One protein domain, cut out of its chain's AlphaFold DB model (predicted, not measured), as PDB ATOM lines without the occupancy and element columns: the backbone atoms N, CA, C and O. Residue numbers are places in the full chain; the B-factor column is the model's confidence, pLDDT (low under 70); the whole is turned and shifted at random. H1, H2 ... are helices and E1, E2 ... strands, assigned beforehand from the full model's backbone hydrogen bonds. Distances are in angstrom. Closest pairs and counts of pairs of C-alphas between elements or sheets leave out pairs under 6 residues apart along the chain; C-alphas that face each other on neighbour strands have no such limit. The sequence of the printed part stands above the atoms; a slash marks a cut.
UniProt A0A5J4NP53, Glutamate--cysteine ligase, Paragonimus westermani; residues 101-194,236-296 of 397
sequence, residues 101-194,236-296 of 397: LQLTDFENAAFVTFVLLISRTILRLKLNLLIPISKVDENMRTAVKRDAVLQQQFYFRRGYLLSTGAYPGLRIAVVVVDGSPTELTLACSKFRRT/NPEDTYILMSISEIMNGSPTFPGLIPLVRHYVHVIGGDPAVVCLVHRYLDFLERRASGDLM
ATOM      1  N   LEU A 101      15.345  11.050  32.763       97.38
ATOM      2  CA  LEU A 101      14.577  12.294  32.849       97.38
ATOM      3  C   LEU A 101      15.468  13.456  33.322       97.38
ATOM      4  O   LEU A 101      16.308  13.289  34.205       97.38
ATOM      5  N   GLN A 102      15.282  14.637  32.735       98.19
ATOM      6  CA  GLN A 102      16.033  15.852  33.067       98.19
ATOM      7  C   GLN A 102      15.176  16.850  33.856       98.19
ATOM      8  O   GLN A 102      13.948  16.750  33.850       98.19
ATOM      9  N   LEU A 103      15.819  17.821  34.518       97.81
ATOM     10  CA  LEU A 103      15.146  18.757  35.429       97.81
ATOM     11  C   LEU A 103      14.204  19.732  34.714       97.81
ATOM     12  O   LEU A 103      13.202  20.139  35.301       97.81
ATOM     13  N   THR A 104      14.529  20.130  33.481       97.44
ATOM     14  CA  THR A 104      13.758  21.135  32.737       97.44
ATOM     15  C   THR A 104      13.128  20.581  31.463       97.44
ATOM     16  O   THR A 104      13.687  19.717  30.779       97.44
ATOM     17  N   ASP A 105      11.989  21.159  31.080       96.56
ATOM     18  CA  ASP A 105      11.316  20.854  29.813       96.56
ATOM     19  C   ASP A 105      12.211  21.141  28.602       96.56
ATOM     20  O   ASP A 105      12.179  20.401  27.623       96.56
ATOM     21  N   PHE A 106      13.076  22.159  28.686       96.19
ATOM     22  CA  PHE A 106      14.061  22.471  27.649       96.19
ATOM     23  C   PHE A 106      15.008  21.292  27.380       96.19
ATOM     24  O   PHE A 106      15.219  20.919  26.227       96.19
ATOM     25  N   GLU A 107      15.578  20.698  28.431       98.06
ATOM     26  CA  GLU A 107      16.501  19.570  28.293       98.06
ATOM     27  C   GLU A 107      15.778  18.330  27.760       98.06
ATOM     28  O   GLU A 107      16.261  17.683  26.829       98.06
ATOM     29  N   ASN A 108      14.600  18.018  28.312       98.50
ATOM     30  CA  ASN A 108      13.790  16.878  27.880       98.50
ATOM     31  C   ASN A 108      13.363  17.025  26.408       98.50
ATOM     32  O   ASN A 108      13.509  16.084  25.624       98.50
ATOM     33  N   ALA A 109      12.927  18.220  25.997       97.81
ATOM     34  CA  ALA A 109      12.609  18.529  24.606       97.81
ATOM     35  C   ALA A 109      13.832  18.383  23.691       97.81
ATOM     36  O   ALA A 109      13.693  17.869  22.579       97.81
ATOM     37  N   ALA A 110      15.030  18.762  24.151       97.94
ATOM     38  CA  ALA A 110      16.258  18.588  23.383       97.94
ATOM     39  C   ALA A 110      16.564  17.106  23.109       97.94
ATOM     40  O   ALA A 110      16.805  16.732  21.958       97.94
ATOM     41  N   PHE A 111      16.496  16.248  24.134       98.50
ATOM     42  CA  PHE A 111      16.721  14.807  23.974       98.50
ATOM     43  C   PHE A 111      15.664  14.143  23.083       98.50
ATOM     44  O   PHE A 111      16.017  13.392  22.172       98.50
ATOM     45  N   VAL A 112      14.378  14.448  23.290       98.00
ATOM     46  CA  VAL A 112      13.281  13.903  22.471       98.00
ATOM     47  C   VAL A 112      13.418  14.342  21.014       98.00
ATOM     48  O   VAL A 112      13.325  13.513  20.105       98.00
ATOM     49  N   THR A 113      13.696  15.627  20.782       97.94
ATOM     50  CA  THR A 113      13.910  16.177  19.438       97.94
ATOM     51  C   THR A 113      15.094  15.502  18.760       97.94
ATOM     52  O   THR A 113      14.992  15.116  17.597       97.94
ATOM     53  N   PHE A 114      16.196  15.283  19.479       98.50
ATOM     54  CA  PHE A 114      17.353  14.587  18.931       98.50
ATOM     55  C   PHE A 114      17.040  13.141  18.540       98.50
ATOM     56  O   PHE A 114      17.345  12.770  17.412       98.50
ATOM     57  N   VAL A 115      16.386  12.346  19.399       98.12
ATOM     58  CA  VAL A 115      15.996  10.953  19.078       98.12
ATOM     59  C   VAL A 115      15.082  10.901  17.845       98.12
ATOM     60  O   VAL A 115      15.251  10.073  16.942       98.12
ATOM     61  N   LEU A 116      14.132  11.830  17.767       96.75
ATOM     62  CA  LEU A 116      13.231  11.958  16.631       96.75
ATOM     63  C   LEU A 116      13.972  12.340  15.343       96.75
ATOM     64  O   LEU A 116      13.689  11.775  14.286       96.75
ATOM     65  N   LEU A 117      14.915  13.277  15.401       96.75
ATOM     66  CA  LEU A 117      15.669  13.693  14.223       96.75
ATOM     67  C   LEU A 117      16.683  12.631  13.794       96.75
ATOM     68  O   LEU A 117      16.715  12.301  12.614       96.75
ATOM     69  N   ILE A 118      17.436  12.028  14.721       96.50
ATOM     70  CA  ILE A 118      18.435  11.008  14.374       96.50
ATOM     71  C   ILE A 118      17.785   9.773  13.753       96.50
ATOM     72  O   ILE A 118      18.311   9.248  12.777       96.50
ATOM     73  N   SER A 119      16.611   9.342  14.228       95.88
ATOM     74  CA  SER A 119      15.876   8.238  13.591       95.88
ATOM     75  C   SER A 119      15.525   8.548  12.133       95.88
ATOM     76  O   SER A 119      15.724   7.717  11.246       95.88
ATOM     77  N   ARG A 120      15.083   9.778  11.850       93.50
ATOM     78  CA  ARG A 120      14.804  10.224  10.484       93.50
ATOM     79  C   ARG A 120      16.071  10.372   9.646       93.50
ATOM     80  O   ARG A 120      16.058  10.012   8.472       93.50
ATOM     81  N   THR A 121      17.163  10.851  10.238       87.81
ATOM     82  CA  THR A 121      18.479  10.932   9.597       87.81
ATOM     83  C   THR A 121      18.990   9.542   9.215       87.81
ATOM     84  O   THR A 121      19.399   9.352   8.072       87.81
ATOM     85  N   ILE A 122      18.890   8.553  10.112       89.06
ATOM     86  CA  ILE A 122      19.258   7.152   9.851       89.06
ATOM     87  C   ILE A 122      18.488   6.611   8.645       89.06
ATOM     88  O   ILE A 122      19.093   6.043   7.739       89.06
ATOM     89  N   LEU A 123      17.169   6.827   8.598       88.31
ATOM     90  CA  LEU A 123      16.324   6.356   7.497       88.31
ATOM     91  C   LEU A 123      16.612   7.087   6.181       88.31
ATOM     92  O   LEU A 123      16.707   6.452   5.131       88.31
ATOM     93  N   ARG A 124      16.763   8.416   6.221       84.75
ATOM     94  CA  ARG A 124      16.988   9.241   5.027       84.75
ATOM     95  C   ARG A 124      18.347   8.968   4.394       84.75
ATOM     96  O   ARG A 124      18.424   8.873   3.173       84.75
ATOM     97  N   LEU A 125      19.388   8.844   5.214       80.38
ATOM     98  CA  LEU A 125      20.762   8.618   4.764       80.38
ATOM     99  C   LEU A 125      21.118   7.128   4.656       80.38
ATOM    100  O   LEU A 125      22.227   6.805   4.246       80.38
ATOM    101  N   LYS A 126      20.193   6.224   5.016       81.00
ATOM    102  CA  LYS A 126      20.409   4.768   5.064       81.00
ATOM    103  C   LYS A 126      21.678   4.403   5.847       81.00
ATOM    104  O   LYS A 126      22.526   3.653   5.366       81.00
ATOM    105  N   LEU A 127      21.818   4.968   7.047       83.81
ATOM    106  CA  LEU A 127      23.004   4.756   7.876       83.81
ATOM    107  C   LEU A 127      23.065   3.309   8.380       83.81
ATOM    108  O   LEU A 127      22.122   2.811   8.992       83.81
ATOM    109  N   ASN A 128      24.207   2.658   8.175       84.69
ATOM    110  CA  ASN A 128      24.541   1.372   8.766       84.69
ATOM    111  C   ASN A 128      25.302   1.589  10.077       84.69
ATOM    112  O   ASN A 128      26.496   1.873  10.064       84.69
ATOM    113  N   LEU A 129      24.608   1.435  11.203       90.56
ATOM    114  CA  LEU A 129      25.172   1.560  12.552       90.56
ATOM    115  C   LEU A 129      25.341   0.203  13.253       90.56
ATOM    116  O   LEU A 129      25.520   0.157  14.466       90.56
ATOM    117  N   LEU A 130      25.265  -0.905  12.509       90.75
ATOM    118  CA  LEU A 130      25.321  -2.245  13.089       90.75
ATOM    119  C   LEU A 130      26.709  -2.545  13.662       90.75
ATOM    120  O   LEU A 130      27.723  -2.380  12.983       90.75
ATOM    121  N   ILE A 131      26.723  -3.040  14.894       93.75
ATOM    122  CA  ILE A 131      27.876  -3.625  15.583       93.75
ATOM    123  C   ILE A 131      27.411  -4.919  16.275       93.75
ATOM    124  O   ILE A 131      26.200  -5.089  16.467       93.75
ATOM    125  N   PRO A 132      28.316  -5.833  16.666       95.31
ATOM    126  CA  PRO A 132      27.929  -7.026  17.418       95.31
ATOM    127  C   PRO A 132      27.161  -6.675  18.702       95.31
ATOM    128  O   PRO A 132      27.557  -5.770  19.440       95.31
ATOM    129  N   ILE A 133      26.081  -7.409  19.004       94.50
ATOM    130  CA  ILE A 133      25.235  -7.141  20.184       94.50
ATOM    131  C   ILE A 133      26.017  -7.250  21.503       94.50
ATOM    132  O   ILE A 133      25.801  -6.452  22.409       94.50
ATOM    133  N   SER A 134      27.020  -8.130  21.570       96.50
ATOM    134  CA  SER A 134      27.937  -8.242  22.714       96.50
ATOM    135  C   SER A 134      28.670  -6.930  23.018       96.50
ATOM    136  O   SER A 134      28.908  -6.601  24.181       96.50
ATOM    137  N   LYS A 135      28.979  -6.131  21.988       97.94
ATOM    138  CA  LYS A 135      29.596  -4.807  22.142       97.94
ATOM    139  C   LYS A 135      28.603  -3.746  22.594       97.94
ATOM    140  O   LYS A 135      28.981  -2.840  23.334       97.94
ATOM    141  N   VAL A 136      27.326  -3.895  22.245       97.38
ATOM    142  CA  VAL A 136      26.248  -3.093  22.841       97.38
ATOM    143  C   VAL A 136      26.109  -3.414  24.335       97.38
ATOM    144  O   VAL A 136      26.015  -2.492  25.140       97.38
ATOM    145  N   ASP A 137      26.202  -4.682  24.743       97.44
ATOM    146  CA  ASP A 137      26.144  -5.073  26.162       97.44
ATOM    147  C   ASP A 137      27.349  -4.554  26.971       97.44
ATOM    148  O   ASP A 137      27.219  -4.115  28.119       97.44
ATOM    149  N   GLU A 138      28.549  -4.567  26.384       98.38
ATOM    150  CA  GLU A 138      29.741  -3.922  26.955       98.38
ATOM    151  C   GLU A 138      29.567  -2.400  27.087       98.38
ATOM    152  O   GLU A 138      29.923  -1.826  28.124       98.38
ATOM    153  N   ASN A 139      28.952  -1.754  26.093       98.62
ATOM    154  CA  ASN A 139      28.607  -0.336  26.162       98.62
ATOM    155  C   ASN A 139      27.619  -0.045  27.295       98.62
ATOM    156  O   ASN A 139      27.848   0.893  28.053       98.62
ATOM    157  N   MET A 140      26.572  -0.856  27.469       98.06
ATOM    158  CA  MET A 140      25.594  -0.675  28.552       98.06
ATOM    159  C   MET A 140      26.248  -0.790  29.935       98.06
ATOM    160  O   MET A 140      25.999   0.041  30.807       98.06
ATOM    161  N   ARG A 141      27.160  -1.754  30.129       98.06
ATOM    162  CA  ARG A 141      27.954  -1.876  31.371       98.06
ATOM    163  C   ARG A 141      28.889  -0.689  31.597       98.06
ATOM    164  O   ARG A 141      29.170  -0.324  32.735       98.06
ATOM    165  N   THR A 142      29.389  -0.091  30.524       98.56
ATOM    166  CA  THR A 142      30.266   1.081  30.596       98.56
ATOM    167  C   THR A 142      29.479   2.364  30.869       98.56
ATOM    168  O   THR A 142      29.943   3.202  31.642       98.56
ATOM    169  N   ALA A 143      28.270   2.492  30.314       98.19
ATOM    170  CA  ALA A 143      27.423   3.682  30.400       98.19
ATOM    171  C   ALA A 143      27.005   4.039  31.834       98.19
ATOM    172  O   ALA A 143      26.835   5.214  32.144       98.19
ATOM    173  N   VAL A 144      26.879   3.042  32.716       97.38
ATOM    174  CA  VAL A 144      26.466   3.243  34.117       97.38
ATOM    175  C   VAL A 144      27.600   3.706  35.038       97.38
ATOM    176  O   VAL A 144      27.366   4.013  36.207       97.38
ATOM    177  N   LYS A 145      28.848   3.752  34.552       98.44
ATOM    178  CA  LYS A 145      29.986   4.213  35.356       98.44
ATOM    179  C   LYS A 145      29.880   5.715  35.635       98.44
ATOM    180  O   LYS A 145      29.410   6.500  34.811       98.44
ATOM    181  N   ARG A 146      30.383   6.141  36.799       98.00
ATOM    182  CA  ARG A 146      30.469   7.567  37.144       98.00
ATOM    183  C   ARG A 146      31.286   8.312  36.086       98.00
ATOM    184  O   ARG A 146      32.355   7.855  35.703       98.00
ATOM    185  N   ASP A 147      30.765   9.458  35.651       97.94
ATOM    186  CA  ASP A 147      31.372  10.334  34.640       97.94
ATOM    187  C   ASP A 147      31.666   9.638  33.297       97.94
ATOM    188  O   ASP A 147      32.531  10.083  32.541       97.94
ATOM    189  N   ALA A 148      30.915   8.579  32.956       98.50
ATOM    190  CA  ALA A 148      31.142   7.801  31.738       98.50
ATOM    191  C   ALA A 148      31.140   8.637  30.453       98.50
ATOM    192  O   ALA A 148      31.925   8.364  29.551       98.50
ATOM    193  N   VAL A 149      30.316   9.686  30.403       97.81
ATOM    194  CA  VAL A 149      30.246  10.613  29.265       97.81
ATOM    195  C   VAL A 149      31.588  11.291  28.957       97.81
ATOM    196  O   VAL A 149      31.887  11.516  27.789       97.81
ATOM    197  N   LEU A 150      32.415  11.559  29.977       97.88
ATOM    198  CA  LEU A 150      33.710  12.240  29.827       97.88
ATOM    199  C   LEU A 150      34.907  11.290  29.915       97.88
ATOM    200  O   LEU A 150      35.961  11.584  29.362       97.88
ATOM    201  N   GLN A 151      34.773  10.184  30.650       98.06
ATOM    202  CA  GLN A 151      35.913   9.344  31.029       98.06
ATOM    203  C   GLN A 151      35.958   7.985  30.336       98.06
ATOM    204  O   GLN A 151      36.962   7.286  30.457       98.06
ATOM    205  N   GLN A 152      34.879   7.553  29.688       98.56
ATOM    206  CA  GLN A 152      34.811   6.226  29.082       98.56
ATOM    207  C   GLN A 152      34.728   6.314  27.559       98.56
ATOM    208  O   GLN A 152      34.380   7.342  26.978       98.56
ATOM    209  N   GLN A 153      35.051   5.196  26.922       98.44
ATOM    210  CA  GLN A 153      34.901   4.998  25.490       98.44
ATOM    211  C   GLN A 153      33.913   3.863  25.235       98.44
ATOM    212  O   GLN A 153      33.750   2.964  26.060       98.44
ATOM    213  N   PHE A 154      33.269   3.921  24.080       98.62
ATOM    214  CA  PHE A 154      32.181   3.048  23.681       98.62
ATOM    215  C   PHE A 154      32.475   2.470  22.305       98.62
ATOM    216  O   PHE A 154      32.979   3.160  21.418       98.62
ATOM    217  N   TYR A 155      32.152   1.195  22.125       98.31
ATOM    218  CA  TYR A 155      32.214   0.537  20.834       98.31
ATOM    219  C   TYR A 155      31.188   1.164  19.900       98.31
ATOM    220  O   TYR A 155      29.990   1.165  20.185       98.31
ATOM    221  N   PHE A 156      31.653   1.693  18.779       96.69
ATOM    222  CA  PHE A 156      30.805   2.357  17.807       96.69
ATOM    223  C   PHE A 156      31.256   2.030  16.386       96.69
ATOM    224  O   PHE A 156      32.418   1.700  16.142       96.69
ATOM    225  N   ARG A 157      30.324   2.093  15.433       91.81
ATOM    226  CA  ARG A 157      30.576   1.770  14.025       91.81
ATOM    227  C   ARG A 157      31.710   2.628  13.452       91.81
ATOM    228  O   ARG A 157      31.715   3.846  13.627       91.81
ATOM    229  N   ARG A 158      32.631   2.019  12.698       84.94
ATOM    230  CA  ARG A 158      33.665   2.770  11.964       84.94
ATOM    231  C   ARG A 158      33.043   3.667  10.895       84.94
ATOM    232  O   ARG A 158      32.198   3.219  10.121       84.94
ATOM    233  N   GLY A 159      33.506   4.915  10.801       78.56
ATOM    234  CA  GLY A 159      32.889   5.921   9.929       78.56
ATOM    235  C   GLY A 159      32.874   5.568   8.440       78.56
ATOM    236  O   GLY A 159      31.871   5.794   7.768       78.56
ATOM    237  N   TYR A 160      33.925   4.928   7.918       75.38
ATOM    238  CA  TYR A 160      33.964   4.503   6.509       75.38
ATOM    239  C   TYR A 160      32.985   3.362   6.178       75.38
ATOM    240  O   TYR A 160      32.741   3.089   5.007       75.38
ATOM    241  N   LEU A 161      32.398   2.716   7.191       76.88
ATOM    242  CA  LEU A 161      31.410   1.645   7.048       76.88
ATOM    243  C   LEU A 161      29.971   2.118   7.310       76.88
ATOM    244  O   LEU A 161      29.087   1.278   7.492       76.88
ATOM    245  N   LEU A 162      29.730   3.433   7.375       77.19
ATOM    246  CA  LEU A 162      28.411   3.999   7.683       77.19
ATOM    247  C   LEU A 162      27.397   3.899   6.547       77.19
ATOM    248  O   LEU A 162      26.204   4.011   6.807       77.19
ATOM    249  N   SER A 163      27.832   3.688   5.307       65.94
ATOM    250  CA  SER A 163      26.917   3.516   4.175       65.94
ATOM    251  C   SER A 163      26.658   2.047   3.886       65.94
ATOM    252  O   SER A 163      27.584   1.246   3.794       65.94
ATOM    253  N   THR A 164      25.397   1.706   3.629       51.41
ATOM    254  CA  THR A 164      24.960   0.364   3.204       51.41
ATOM    255  C   THR A 164      25.392  -0.020   1.776       51.41
ATOM    256  O   THR A 164      24.975  -1.066   1.295       51.41
ATOM    257  N   GLY A 165      26.161   0.819   1.067       43.97
ATOM    258  CA  GLY A 165      26.443   0.675  -0.373       43.97
ATOM    259  C   GLY A 165      27.901   0.423  -0.770       43.97
ATOM    260  O   GLY A 165      28.179   0.370  -1.962       43.97
ATOM    261  N   ALA A 166      28.835   0.289   0.173       39.53
ATOM    262  CA  ALA A 166      30.234   0.006  -0.150       39.53
ATOM    263  C   ALA A 166      30.515  -1.498  -0.005       39.53
ATOM    264  O   ALA A 166      30.861  -1.967   1.077       39.53
ATOM    265  N   TYR A 167      30.338  -2.255  -1.091       32.53
ATOM    266  CA  TYR A 167      30.909  -3.600  -1.199       32.53
ATOM    267  C   TYR A 167      32.446  -3.493  -1.285       32.53
ATOM    268  O   TYR A 167      32.945  -2.621  -2.008       32.53
ATOM    269  N   PRO A 168      33.221  -4.340  -0.584       37.47
ATOM    270  CA  PRO A 168      34.676  -4.270  -0.602       37.47
ATOM    271  C   PRO A 168      35.159  -4.918  -1.902       37.47
ATOM    272  O   PRO A 168      35.052  -6.119  -2.088       37.47
ATOM    273  N   GLY A 169      35.614  -4.099  -2.847       36.72
ATOM    274  CA  GLY A 169      36.064  -4.557  -4.170       36.72
ATOM    275  C   GLY A 169      35.573  -3.666  -5.305       36.72
ATOM    276  O   GLY A 169      36.175  -3.619  -6.374       36.72
ATOM    277  N   LEU A 170      34.542  -2.864  -5.044       33.97
ATOM    278  CA  LEU A 170      33.989  -1.944  -6.017       33.97
ATOM    279  C   LEU A 170      34.123  -0.522  -5.474       33.97
ATOM    280  O   LEU A 170      33.303  -0.056  -4.689       33.97
ATOM    281  N   ARG A 171      35.138   0.217  -5.945       35.69
ATOM    282  CA  ARG A 171      35.177   1.692  -5.849       35.69
ATOM    283  C   ARG A 171      34.088   2.337  -6.724       35.69
ATOM    284  O   ARG A 171      34.303   3.389  -7.314       35.69
ATOM    285  N   ILE A 172      32.917   1.714  -6.830       31.89
ATOM    286  CA  ILE A 172      31.726   2.398  -7.296       31.89
ATOM    287  C   ILE A 172      31.224   3.159  -6.088       31.89
ATOM    288  O   ILE A 172      30.593   2.621  -5.179       31.89
ATOM    289  N   ALA A 173      31.571   4.442  -6.095       34.06
ATOM    290  CA  ALA A 173      30.737   5.472  -5.533       34.06
ATOM    291  C   ALA A 173      29.286   5.143  -5.900       34.06
ATOM    292  O   ALA A 173      28.842   5.373  -7.025       34.06
ATOM    293  N   VAL A 174      28.544   4.560  -4.959       33.19
ATOM    294  CA  VAL A 174      27.098   4.696  -4.984       33.19
ATOM    295  C   VAL A 174      26.887   6.178  -4.763       33.19
ATOM    296  O   VAL A 174      26.978   6.677  -3.642       33.19
ATOM    297  N   VAL A 175      26.716   6.871  -5.884       30.77
ATOM    298  CA  VAL A 175      26.219   8.229  -5.986       30.77
ATOM    299  C   VAL A 175      24.860   8.230  -5.288       30.77
ATOM    300  O   VAL A 175      23.809   8.041  -5.891       30.77
ATOM    301  N   VAL A 176      24.880   8.398  -3.966       33.31
ATOM    302  CA  VAL A 176      23.885   9.245  -3.331       33.31
ATOM    303  C   VAL A 176      24.139  10.602  -3.967       33.31
ATOM    304  O   VAL A 176      25.284  11.048  -4.023       33.31
ATOM    305  N   VAL A 177      23.094  11.199  -4.521       36.59
ATOM    306  CA  VAL A 177      23.146  12.410  -5.352       36.59
ATOM    307  C   VAL A 177      23.864  13.594  -4.661       36.59
ATOM    308  O   VAL A 177      24.239  14.535  -5.345       36.59
ATOM    309  N   ASP A 178      24.201  13.485  -3.366       39.62
ATOM    310  CA  ASP A 178      24.884  14.500  -2.554       39.62
ATOM    311  C   ASP A 178      26.148  14.003  -1.789       39.62
ATOM    312  O   ASP A 178      26.430  14.457  -0.680       39.62
ATOM    313  N   GLY A 179      26.944  13.091  -2.367       45.72
ATOM    314  CA  GLY A 179      28.309  12.762  -1.898       45.72
ATOM    315  C   GLY A 179      28.436  11.598  -0.896       45.72
ATOM    316  O   GLY A 179      27.477  11.179  -0.248       45.72
ATOM    317  N   SER A 180      29.640  11.026  -0.785       48.50
ATOM    318  CA  SER A 180      29.953   9.954   0.181       48.50
ATOM    319  C   SER A 180      29.880  10.461   1.631       48.50
ATOM    320  O   SER A 180      30.137  11.636   1.860       48.50
ATOM    321  N   PRO A 181      29.632   9.621   2.659       45.50
ATOM    322  CA  PRO A 181      29.673  10.055   4.065       45.50
ATOM    323  C   PRO A 181      30.987  10.738   4.466       45.50
ATOM    324  O   PRO A 181      30.998  11.605   5.336       45.50
ATOM    325  N   THR A 182      32.095  10.377   3.819       43.84
ATOM    326  CA  THR A 182      33.414  10.990   4.014       43.84
ATOM    327  C   THR A 182      33.500  12.377   3.366       43.84
ATOM    328  O   THR A 182      34.014  13.310   3.979       43.84
ATOM    329  N   GLU A 183      32.934  12.570   2.173       48.78
ATOM    330  CA  GLU A 183      32.766  13.900   1.564       48.78
ATOM    331  C   GLU A 183      31.746  14.746   2.333       48.78
ATOM    332  O   GLU A 183      31.957  15.944   2.508       48.78
ATOM    333  N   LEU A 184      30.712  14.117   2.896       50.28
ATOM    334  CA  LEU A 184      29.766  14.719   3.830       50.28
ATOM    335  C   LEU A 184      30.483  15.160   5.111       50.28
ATOM    336  O   LEU A 184      30.199  16.236   5.615       50.28
ATOM    337  N   THR A 185      31.459  14.389   5.604       45.66
ATOM    338  CA  THR A 185      32.328  14.744   6.745       45.66
ATOM    339  C   THR A 185      33.218  15.945   6.402       45.66
ATOM    340  O   THR A 185      33.366  16.871   7.204       45.66
ATOM    341  N   LEU A 186      33.765  15.997   5.183       44.44
ATOM    342  CA  LEU A 186      34.552  17.132   4.685       44.44
ATOM    343  C   LEU A 186      33.695  18.385   4.412       44.44
ATOM    344  O   LEU A 186      34.183  19.509   4.526       44.44
ATOM    345  N   ALA A 187      32.422  18.210   4.054       43.38
ATOM    346  CA  ALA A 187      31.447  19.285   3.899       43.38
ATOM    347  C   ALA A 187      30.938  19.780   5.265       43.38
ATOM    348  O   ALA A 187      30.880  20.985   5.485       43.38
ATOM    349  N   CYS A 188      30.665  18.870   6.208       42.03
ATOM    350  CA  CYS A 188      30.196  19.150   7.570       42.03
ATOM    351  C   CYS A 188      31.279  19.813   8.439       42.03
ATOM    352  O   CYS A 188      30.987  20.758   9.164       42.03
ATOM    353  N   SER A 189      32.546  19.404   8.314       41.19
ATOM    354  CA  SER A 189      33.684  20.038   9.010       41.19
ATOM    355  C   SER A 189      33.965  21.479   8.558       41.19
ATOM    356  O   SER A 189      34.595  22.245   9.290       41.19
ATOM    357  N   LYS A 190      33.464  21.886   7.381       37.84
ATOM    358  CA  LYS A 190      33.497  23.282   6.909       37.84
ATOM    359  C   LYS A 190      32.397  24.151   7.527       37.84
ATOM    360  O   LYS A 190      32.512  25.378   7.468       37.84
ATOM    361  N   PHE A 191      31.385  23.569   8.177       39.25
ATOM    362  CA  PHE A 191      30.437  24.320   9.003       39.25
ATOM    363  C   PHE A 191      31.111  24.689  10.330       39.25
ATOM    364  O   PHE A 191      30.905  24.073  11.372       39.25
ATOM    365  N   ARG A 192      31.947  25.734  10.314       34.06
ATOM    366  CA  ARG A 192      32.351  26.393  11.559       34.06
ATOM    367  C   ARG A 192      31.111  26.985  12.235       34.06
ATOM    368  O   ARG A 192      30.452  27.815  11.620       34.06
ATOM    369  N   ARG A 193      30.876  26.552  13.484       41.78
ATOM    370  CA  ARG A 193      30.279  27.130  14.725       41.78
ATOM    371  C   ARG A 193      29.523  28.484  14.742       41.78
ATOM    372  O   ARG A 193      29.045  28.874  15.795       41.78
ATOM    373  N   THR A 194      29.367  29.201  13.637       36.00
ATOM    374  CA  THR A 194      28.695  30.506  13.533       36.00
ATOM    375  C   THR A 194      28.347  30.788  12.062       36.00
ATOM    376  O   THR A 194      29.178  31.375  11.366       36.00
ATOM    377  N   ASN A 236      34.468  -9.235   8.372       79.69
ATOM    378  CA  ASN A 236      34.607  -9.733   9.737       79.69
ATOM    379  C   ASN A 236      33.912  -8.762  10.716       79.69
ATOM    380  O   ASN A 236      34.264  -7.576  10.741       79.69
ATOM    381  N   PRO A 237      32.941  -9.221  11.533       83.50
ATOM    382  CA  PRO A 237      32.228  -8.370  12.484       83.50
ATOM    383  C   PRO A 237      33.143  -7.569  13.419       83.50
ATOM    384  O   PRO A 237      32.808  -6.437  13.774       83.50
ATOM    385  N   GLU A 238      34.308  -8.114  13.773       86.62
ATOM    386  CA  GLU A 238      35.285  -7.469  14.660       86.62
ATOM    387  C   GLU A 238      35.952  -6.235  14.032       86.62
ATOM    388  O   GLU A 238      36.348  -5.308  14.736       86.62
ATOM    389  N   ASP A 239      35.975  -6.151  12.701       85.12
ATOM    390  CA  ASP A 239      36.534  -5.012  11.971       85.12
ATOM    391  C   ASP A 239      35.505  -3.888  11.757       85.12
ATOM    392  O   ASP A 239      35.830  -2.825  11.222       85.12
ATOM    393  N   THR A 240      34.250  -4.082  12.183       84.75
ATOM    394  CA  THR A 240      33.154  -3.134  11.906       84.75
ATOM    395  C   THR A 240      33.082  -1.953  12.872       84.75
ATOM    396  O   THR A 240      32.423  -0.947  12.578       84.75
ATOM    397  N   TYR A 241      33.770  -2.035  14.012       92.88
ATOM    398  CA  TYR A 241      33.649  -1.076  15.104       92.88
ATOM    399  C   TYR A 241      35.012  -0.577  15.617       92.88
ATOM    400  O   TYR A 241      36.075  -1.103  15.281       92.88
ATOM    401  N   ILE A 242      34.979   0.498  16.400       95.06
ATOM    402  CA  ILE A 242      36.123   1.117  17.080       95.06
ATOM    403  C   ILE A 242      35.644   1.743  18.400       95.06
ATOM    404  O   ILE A 242      34.461   2.041  18.547       95.06
ATOM    405  N   LEU A 243      36.542   1.922  19.370       97.75
ATOM    406  CA  LEU A 243      36.253   2.676  20.591       97.75
ATOM    407  C   LEU A 243      36.258   4.183  20.309       97.75
ATOM    408  O   LEU A 243      37.190   4.694  19.694       97.75
ATOM    409  N   MET A 244      35.233   4.882  20.786       97.50
ATOM    410  CA  MET A 244      35.111   6.339  20.716       97.50
ATOM    411  C   MET A 244      34.531   6.889  22.021       97.50
ATOM    412  O   MET A 244      33.675   6.265  22.646       97.50
ATOM    413  N   SER A 245      34.977   8.067  22.439       98.56
ATOM    414  CA  SER A 245      34.319   8.846  23.492       98.56
ATOM    415  C   SER A 245      32.921   9.305  23.055       98.56
ATOM    416  O   SER A 245      32.612   9.364  21.862       98.56
ATOM    417  N   ILE A 246      32.068   9.692  24.011       98.50
ATOM    418  CA  ILE A 246      30.751  10.257  23.673       98.50
ATOM    419  C   ILE A 246      30.891  11.553  22.866       98.50
ATOM    420  O   ILE A 246      30.118  11.759  21.933       98.50
ATOM    421  N   SER A 247      31.892  12.391  23.156       98.25
ATOM    422  CA  SER A 247      32.163  13.588  22.351       98.25
ATOM    423  C   SER A 247      32.482  13.228  20.898       98.25
ATOM    424  O   SER A 247      31.898  13.810  19.992       98.25
ATOM    425  N   GLU A 248      33.318  12.217  20.646       96.12
ATOM    426  CA  GLU A 248      33.623  11.774  19.276       96.12
ATOM    427  C   GLU A 248      32.392  11.198  18.558       96.12
ATOM    428  O   GLU A 248      32.176  11.479  17.380       96.12
ATOM    429  N   ILE A 249      31.544  10.442  19.262       97.44
ATOM    430  CA  ILE A 249      30.302   9.892  18.695       97.44
ATOM    431  C   ILE A 249      29.297  11.010  18.385       97.44
ATOM    432  O   ILE A 249      28.663  11.014  17.332       97.44
ATOM    433  N   MET A 250      29.120  11.977  19.280       97.50
ATOM    434  CA  MET A 250      28.105  13.020  19.115       97.50
ATOM    435  C   MET A 250      28.587  14.139  18.191       97.50
ATOM    436  O   MET A 250      27.883  14.496  17.249       97.50
ATOM    437  N   ASN A 251      29.793  14.649  18.422       93.94
ATOM    438  CA  ASN A 251      30.340  15.845  17.780       93.94
ATOM    439  C   ASN A 251      31.238  15.522  16.578       93.94
ATOM    440  O   ASN A 251      31.471  16.395  15.743       93.94
ATOM    441  N   GLY A 252      31.702  14.276  16.470       87.38
ATOM    442  CA  GLY A 252      32.558  13.798  15.391       87.38
ATOM    443  C   GLY A 252      34.030  13.679  15.781       87.38
ATOM    444  O   GLY A 252      34.484  14.132  16.829       87.38
ATOM    445  N   SER A 253      34.784  13.045  14.894       84.12
ATOM    446  CA  SER A 253      36.223  12.823  14.969       84.12
ATOM    447  C   SER A 253      36.809  12.870  13.546       84.12
ATOM    448  O   SER A 253      36.064  12.949  12.567       84.12
ATOM    449  N   PRO A 254      38.137  12.778  13.366       81.38
ATOM    450  CA  PRO A 254      38.726  12.680  12.029       81.38
ATOM    451  C   PRO A 254      38.231  11.477  11.208       81.38
ATOM    452  O   PRO A 254      38.317  11.491   9.983       81.38
ATOM    453  N   THR A 255      37.739  10.426  11.870       77.94
ATOM    454  CA  THR A 255      37.336   9.159  11.241       77.94
ATOM    455  C   THR A 255      35.833   8.899  11.302       77.94
ATOM    456  O   THR A 255      35.376   7.904  10.738       77.94
ATOM    457  N   PHE A 256      35.061   9.767  11.960       84.50
ATOM    458  CA  PHE A 256      33.616   9.638  12.117       84.50
ATOM    459  C   PHE A 256      32.934  11.019  12.065       84.50
ATOM    460  O   PHE A 256      33.338  11.914  12.797       84.50
ATOM    461  N   PRO A 257      31.879  11.221  11.255       82.19
ATOM    462  CA  PRO A 257      31.247  12.534  11.075       82.19
ATOM    463  C   PRO A 257      30.629  13.146  12.337       82.19
ATOM    464  O   PRO A 257      30.520  14.365  12.410       82.19
ATOM    465  N   GLY A 258      30.200  12.328  13.301       89.44
ATOM    466  CA  GLY A 258      29.407  12.768  14.450       89.44
ATOM    467  C   GLY A 258      27.901  12.684  14.190       89.44
ATOM    468  O   GLY A 258      27.419  13.037  13.112       89.44
ATOM    469  N   LEU A 259      27.127  12.243  15.183       95.31
ATOM    470  CA  LEU A 259      25.667  12.148  15.070       95.31
ATOM    471  C   LEU A 259      24.988  13.526  14.997       95.31
ATOM    472  O   LEU A 259      24.045  13.697  14.224       95.31
ATOM    473  N   ILE A 260      25.466  14.519  15.752       93.94
ATOM    474  CA  ILE A 260      24.924  15.884  15.725       93.94
ATOM    475  C   ILE A 260      25.153  16.533  14.352       93.94
ATOM    476  O   ILE A 260      24.173  17.010  13.778       93.94
ATOM    477  N   PRO A 261      26.368  16.527  13.763       88.38
ATOM    478  CA  PRO A 261      26.583  17.017  12.400       88.38
ATOM    479  C   PRO A 261      25.673  16.366  11.350       88.38
ATOM    480  O   PRO A 261      25.090  17.074  10.528       88.38
ATOM    481  N   LEU A 262      25.472  15.043  11.414       85.50
ATOM    482  CA  LEU A 262      24.550  14.334  10.516       85.50
ATOM    483  C   LEU A 262      23.102  14.823  10.669       85.50
ATOM    484  O   LEU A 262      22.409  15.049   9.676       85.50
ATOM    485  N   VAL A 263      22.651  15.036  11.907       90.00
ATOM    486  CA  VAL A 263      21.317  15.585  12.187       90.00
ATOM    487  C   VAL A 263      21.193  17.030  11.701       90.00
ATOM    488  O   VAL A 263      20.185  17.375  11.087       90.00
ATOM    489  N   ARG A 264      22.212  17.876  11.903       87.81
ATOM    490  CA  ARG A 264      22.213  19.258  11.390       87.81
ATOM    491  C   ARG A 264      22.085  19.286   9.870       87.81
ATOM    492  O   ARG A 264      21.295  20.067   9.349       87.81
ATOM    493  N   HIS A 265      22.807  18.412   9.172       82.38
ATOM    494  CA  HIS A 265      22.687  18.279   7.724       82.38
ATOM    495  C   HIS A 265      21.269  17.865   7.307       82.38
ATOM    496  O   HIS A 265      20.679  18.479   6.423       82.38
ATOM    497  N   TYR A 266      20.678  16.881   7.991       82.69
ATOM    498  CA  TYR A 266      19.298  16.464   7.735       82.69
ATOM    499  C   TYR A 266      18.286  17.612   7.914       82.69
ATOM    500  O   TYR A 266      17.435  17.818   7.047       82.69
ATOM    501  N   VAL A 267      18.402  18.384   9.001       84.38
ATOM    502  CA  VAL A 267      17.556  19.564   9.263       84.38
ATOM    503  C   VAL A 267      17.743  20.624   8.178       84.38
ATOM    504  O   VAL A 267      16.762  21.186   7.698       84.38
ATOM    505  N   HIS A 268      18.982  20.861   7.743       79.38
ATOM    506  CA  HIS A 268      19.282  21.809   6.672       79.38
ATOM    507  C   HIS A 268      18.625  21.422   5.342       79.38
ATOM    508  O   HIS A 268      18.014  22.272   4.700       79.38
ATOM    509  N   VAL A 269      18.734  20.149   4.948       77.38
ATOM    510  CA  VAL A 269      18.205  19.642   3.671       77.38
ATOM    511  C   VAL A 269      16.682  19.694   3.625       77.38
ATOM    512  O   VAL A 269      16.108  20.000   2.584       77.38
ATOM    513  N   ILE A 270      16.012  19.383   4.735       83.12
ATOM    514  CA  ILE A 270      14.544  19.429   4.785       83.12
ATOM    515  C   ILE A 270      14.027  20.858   4.906       83.12
ATOM    516  O   ILE A 270      12.949  21.163   4.396       83.12
ATOM    517  N   GLY A 271      14.791  21.728   5.565       78.00
ATOM    518  CA  GLY A 271      14.349  23.072   5.887       78.00
ATOM    519  C   GLY A 271      13.175  23.072   6.867       78.00
ATOM    520  O   GLY A 271      12.889  22.092   7.556       78.00
ATOM    521  N   GLY A 272      12.507  24.215   6.959       81.88
ATOM    522  CA  GLY A 272      11.389  24.430   7.867       81.88
ATOM    523  C   GLY A 272      11.237  25.903   8.208       81.88
ATOM    524  O   GLY A 272      11.960  26.754   7.684       81.88
ATOM    525  N   ASP A 273      10.301  26.196   9.106       85.81
ATOM    526  CA  ASP A 273      10.155  27.538   9.653       85.81
ATOM    527  C   ASP A 273      11.472  27.994  10.329       85.81
ATOM    528  O   ASP A 273      12.041  27.237  11.126       85.81
ATOM    529  N   PRO A 274      11.980  29.208  10.037       82.75
ATOM    530  CA  PRO A 274      13.256  29.674  10.573       82.75
ATOM    531  C   PRO A 274      13.340  29.683  12.103       82.75
ATOM    532  O   PRO A 274      14.409  29.399  12.650       82.75
ATOM    533  N   ALA A 275      12.243  29.991  12.804       81.38
ATOM    534  CA  ALA A 275      12.233  30.009  14.264       81.38
ATOM    535  C   ALA A 275      12.324  28.584  14.826       81.38
ATOM    536  O   ALA A 275      13.098  28.337  15.754       81.38
ATOM    537  N   VAL A 276      11.623  27.627  14.209       86.25
ATOM    538  CA  VAL A 276      11.710  26.201  14.569       86.25
ATOM    539  C   VAL A 276      13.113  25.650  14.315       86.25
ATOM    540  O   VAL A 276      13.687  25.010  15.194       86.25
ATOM    541  N   VAL A 277      13.707  25.931  13.151       85.00
ATOM    542  CA  VAL A 277      15.080  25.502  12.832       85.00
ATOM    543  C   VAL A 277      16.073  26.089  13.837       85.00
ATOM    544  O   VAL A 277      16.934  25.372  14.347       85.00
ATOM    545  N   CYS A 278      15.932  27.370  14.185       84.69
ATOM    546  CA  CYS A 278      16.764  28.010  15.203       84.69
ATOM    547  C   CYS A 278      16.641  27.313  16.569       84.69
ATOM    548  O   CYS A 278      17.660  27.012  17.195       84.69
ATOM    549  N   LEU A 279      15.420  26.990  17.007       86.94
ATOM    550  CA  LEU A 279      15.184  26.261  18.254       86.94
ATOM    551  C   LEU A 279      15.817  24.863  18.236       86.94
ATOM    552  O   LEU A 279      16.494  24.483  19.191       86.94
ATOM    553  N   VAL A 280      15.668  24.122  17.134       90.31
ATOM    554  CA  VAL A 280      16.312  22.813  16.956       90.31
ATOM    555  C   VAL A 280      17.828  22.934  17.088       90.31
ATOM    556  O   VAL A 280      18.445  22.135  17.787       90.31
ATOM    557  N   HIS A 281      18.446  23.952  16.486       89.25
ATOM    558  CA  HIS A 281      19.887  24.156  16.635       89.25
ATOM    559  C   HIS A 281      20.310  24.444  18.067       89.25
ATOM    560  O   HIS A 281      21.312  23.883  18.496       89.25
ATOM    561  N   ARG A 282      19.518  25.194  18.838       89.44
ATOM    562  CA  ARG A 282      19.791  25.396  20.268       89.44
ATOM    563  C   ARG A 282      19.768  24.088  21.055       89.44
ATOM    564  O   ARG A 282      20.602  23.894  21.936       89.44
ATOM    565  N   TYR A 283      18.834  23.190  20.747       96.62
ATOM    566  CA  TYR A 283      18.810  21.858  21.352       96.62
ATOM    567  C   TYR A 283      20.053  21.044  20.983       96.62
ATOM    568  O   TYR A 283      20.649  20.407  21.848       96.62
ATOM    569  N   LEU A 284      20.479  21.093  19.721       94.69
ATOM    570  CA  LEU A 284      21.682  20.393  19.265       94.69
ATOM    571  C   LEU A 284      22.964  20.976  19.882       94.69
ATOM    572  O   LEU A 284      23.829  20.207  20.284       94.69
ATOM    573  N   ASP A 285      23.067  22.302  20.023       93.88
ATOM    574  CA  ASP A 285      24.193  22.980  20.685       93.88
ATOM    575  C   ASP A 285      24.286  22.579  22.168       93.88
ATOM    576  O   ASP A 285      25.371  22.335  22.698       93.88
ATOM    577  N   PHE A 286      23.140  22.458  22.844       96.69
ATOM    578  CA  PHE A 286      23.075  21.962  24.217       96.69
ATOM    579  C   PHE A 286      23.611  20.525  24.342       96.69
ATOM    580  O   PHE A 286      24.415  20.244  25.234       96.69
ATOM    581  N   LEU A 287      23.206  19.623  23.442       98.06
ATOM    582  CA  LEU A 287      23.680  18.234  23.443       98.06
ATOM    583  C   LEU A 287      25.170  18.128  23.095       98.06
ATOM    584  O   LEU A 287      25.875  17.327  23.706       98.06
ATOM    585  N   GLU A 288      25.655  18.958  22.168       96.69
ATOM    586  CA  GLU A 288      27.072  19.060  21.802       96.69
ATOM    587  C   GLU A 288      27.930  19.427  23.017       96.69
ATOM    588  O   GLU A 288      28.901  18.730  23.322       96.69
ATOM    589  N   ARG A 289      27.510  20.460  23.761       97.62
ATOM    590  CA  ARG A 289      28.180  20.932  24.983       97.62
ATOM    591  C   ARG A 289      28.119  19.922  26.128       97.62
ATOM    592  O   ARG A 289      29.059  19.816  26.911       97.62
ATOM    593  N   ARG A 290      27.034  19.150  26.242       97.69
ATOM    594  CA  ARG A 290      26.964  18.041  27.209       97.69
ATOM    595  C   ARG A 290      27.900  16.896  26.850       97.69
ATOM    596  O   ARG A 290      28.513  16.313  27.739       97.69
ATOM    597  N   ALA A 291      28.007  16.567  25.566       97.69
ATOM    598  CA  ALA A 291      28.889  15.509  25.093       97.69
ATOM    599  C   ALA A 291      30.376  15.886  25.211       97.69
ATOM    600  O   ALA A 291      31.191  15.013  25.493       97.69
ATOM    601  N   SER A 292      30.729  17.166  25.023       96.88
ATOM    602  CA  SER A 292      32.100  17.674  25.194       96.88
ATOM    603  C   SER A 292      32.508  17.858  26.658       96.88
ATOM    604  O   SER A 292      33.701  17.854  26.957       96.88
ATOM    605  N   GLY A 293      31.536  18.011  27.563       96.75
ATOM    606  CA  GLY A 293      31.764  18.344  28.970       96.75
ATOM    607  C   GLY A 293      31.765  19.842  29.275       96.75
ATOM    608  O   GLY A 293      31.971  20.209  30.429       96.75
ATOM    609  N   ASP A 294      31.482  20.699  28.287       96.75
ATOM    610  CA  ASP A 294      31.285  22.142  28.496       96.75
ATOM    611  C   ASP A 294      30.042  22.444  29.352       96.75
ATOM    612  O   ASP A 294      29.941  23.509  29.959       96.75
ATOM    613  N   LEU A 295      29.072  21.523  29.372       97.81
ATOM    614  CA  LEU A 295      27.945  21.517  30.301       97.81
ATOM    615  C   LEU A 295      27.913  20.202  31.080       97.81
ATOM    616  O   LEU A 295      28.085  19.117  30.519       97.81
ATOM    617  N   MET A 296      27.625  20.299  32.374       98.44
ATOM    618  CA  MET A 296      27.463  19.145  33.243       98.44
ATOM    619  C   MET A 296      26.212  18.346  32.864       98.44
ATOM    620  O   MET A 296      25.183  18.872  32.426       98.44
TER     621      MET A 296
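AT A GLANCE: This is residues 101 to 194 and 236 to 296 of the 397 residues of the protein "Glutamate--cysteine ligase" of Paragonimus westermani (UniProt A0A5J4NP53). At one end of the domain the two-strand ribbon E1 and E2 has helix H2 packed on E1; from the ribbon H6 leads to a hairpin of two helices, H7 and H8, and the long helix H1 crosses one side of that hairpin. H4 sits beside H7 near the residues 261 to 265, and within the long link from E1 to H4 residues 167 to 172 stick out as a loop. The printed part has 155 residues with eight named helices and two named strands, in the order H1, H2, H3, E1, H4, H5, E2, H6, H7, H8; the sheet, order E1 - E2, is antiparallel. It is mostly helix and compact, with a radius of gyration of the C-alphas of 16.1 A and spans of 50 by 40 by 24 A.

HOW THE PARTS SIT: E1, residues 153 to 157, and E2, residues 241 to 245, are antiparallel neighbours with 140 degrees between their directions. N 154 and O 244 are within hydrogen-bond range at 2.8 A, as are N 244 and O 154 at 2.9 A. The closest C-alphas of E1 and H2, residues 133 to 143, are those of Phe 154 and Asn 139, 5.5 A apart. Between E1 and H5, residues 237 to 240, the closest are those of Arg 157 and Thr 240, 5.9 A apart. H6, residues 246 to 251, touches H3, residues 148 to 151, with the C-alphas of Ile 246 and Val 149 closest at 5.6 A. H6 touches H8, residues 274 to 292, at a shallow tilt of 30 degrees, opposite ways, with the C-alphas of Ser 247 and Ala 291 closest at 4.7 A; H8 does so with residues 288 to 292 alone. H6 also touches H7, residues 259 to 270, at a shallow tilt of 26 degrees, the same way, with the C-alphas of Met 250 and Leu 259 closest at 4.8 A; H7 does so with residues 259 to 261 alone. H7 and H8 form a helical hairpin at a shallow tilt of 9 degrees, and the C-alphas of Ile 260 and Leu 284 are closest at 6.6 A. H1, residues 105 to 125, is about perpendicular to both: it touches H8 at 83 degrees with residues 106 to 114 alone, closest C-alphas Ala 110 and Tyr 283 at 4.6 A, and H7 at 75 degrees with residues 114 to 121 alone, closest C-alphas Ile 118 and Val 263 at 5.8 A. H4, residues 181 to 188, only just touches H7, with 3 pairs of C-alphas within 8 A, Cys 188 and Pro 261 closest at 6.4 A. H1 and H2 are apart. Every O i to N i+4 pair is within hydrogen-bond range in H1, H2, H4, H6, H7 and H8; H3 and H5 are too short for such a pair.

IN THESE COORDINATES: E1 is 12.7 A from first to last C-alpha and E2 13.0 A. H1 begins at C-alpha 105, (11.316, 20.854, 29.813), and is 29.4 A long. H8, 26.7 A, ends at C-alpha 292, (32.100, 17.674, 25.194). H7 measures 16.8 A, H2 15.0 A, H4 9.8 A, H6 8.1 A, H5 5.3 A and H3 5.1 A.

THE WHOLE: The C-alphas of Leu 103 and Gly 169 are the two farthest apart, 50.5 A. Residues 195 to 235 are not printed, and C-alphas 194 and 236 are 40.8 A apart across this cut, between H4 and H5. The link from E1 to H4, 23 residues, is long. Residues 269 to 276, of which 274 to 276 belong to H8, also stand free. The mean pLDDT of the printed part is 81.4, and residues 163 to 194 are under 70.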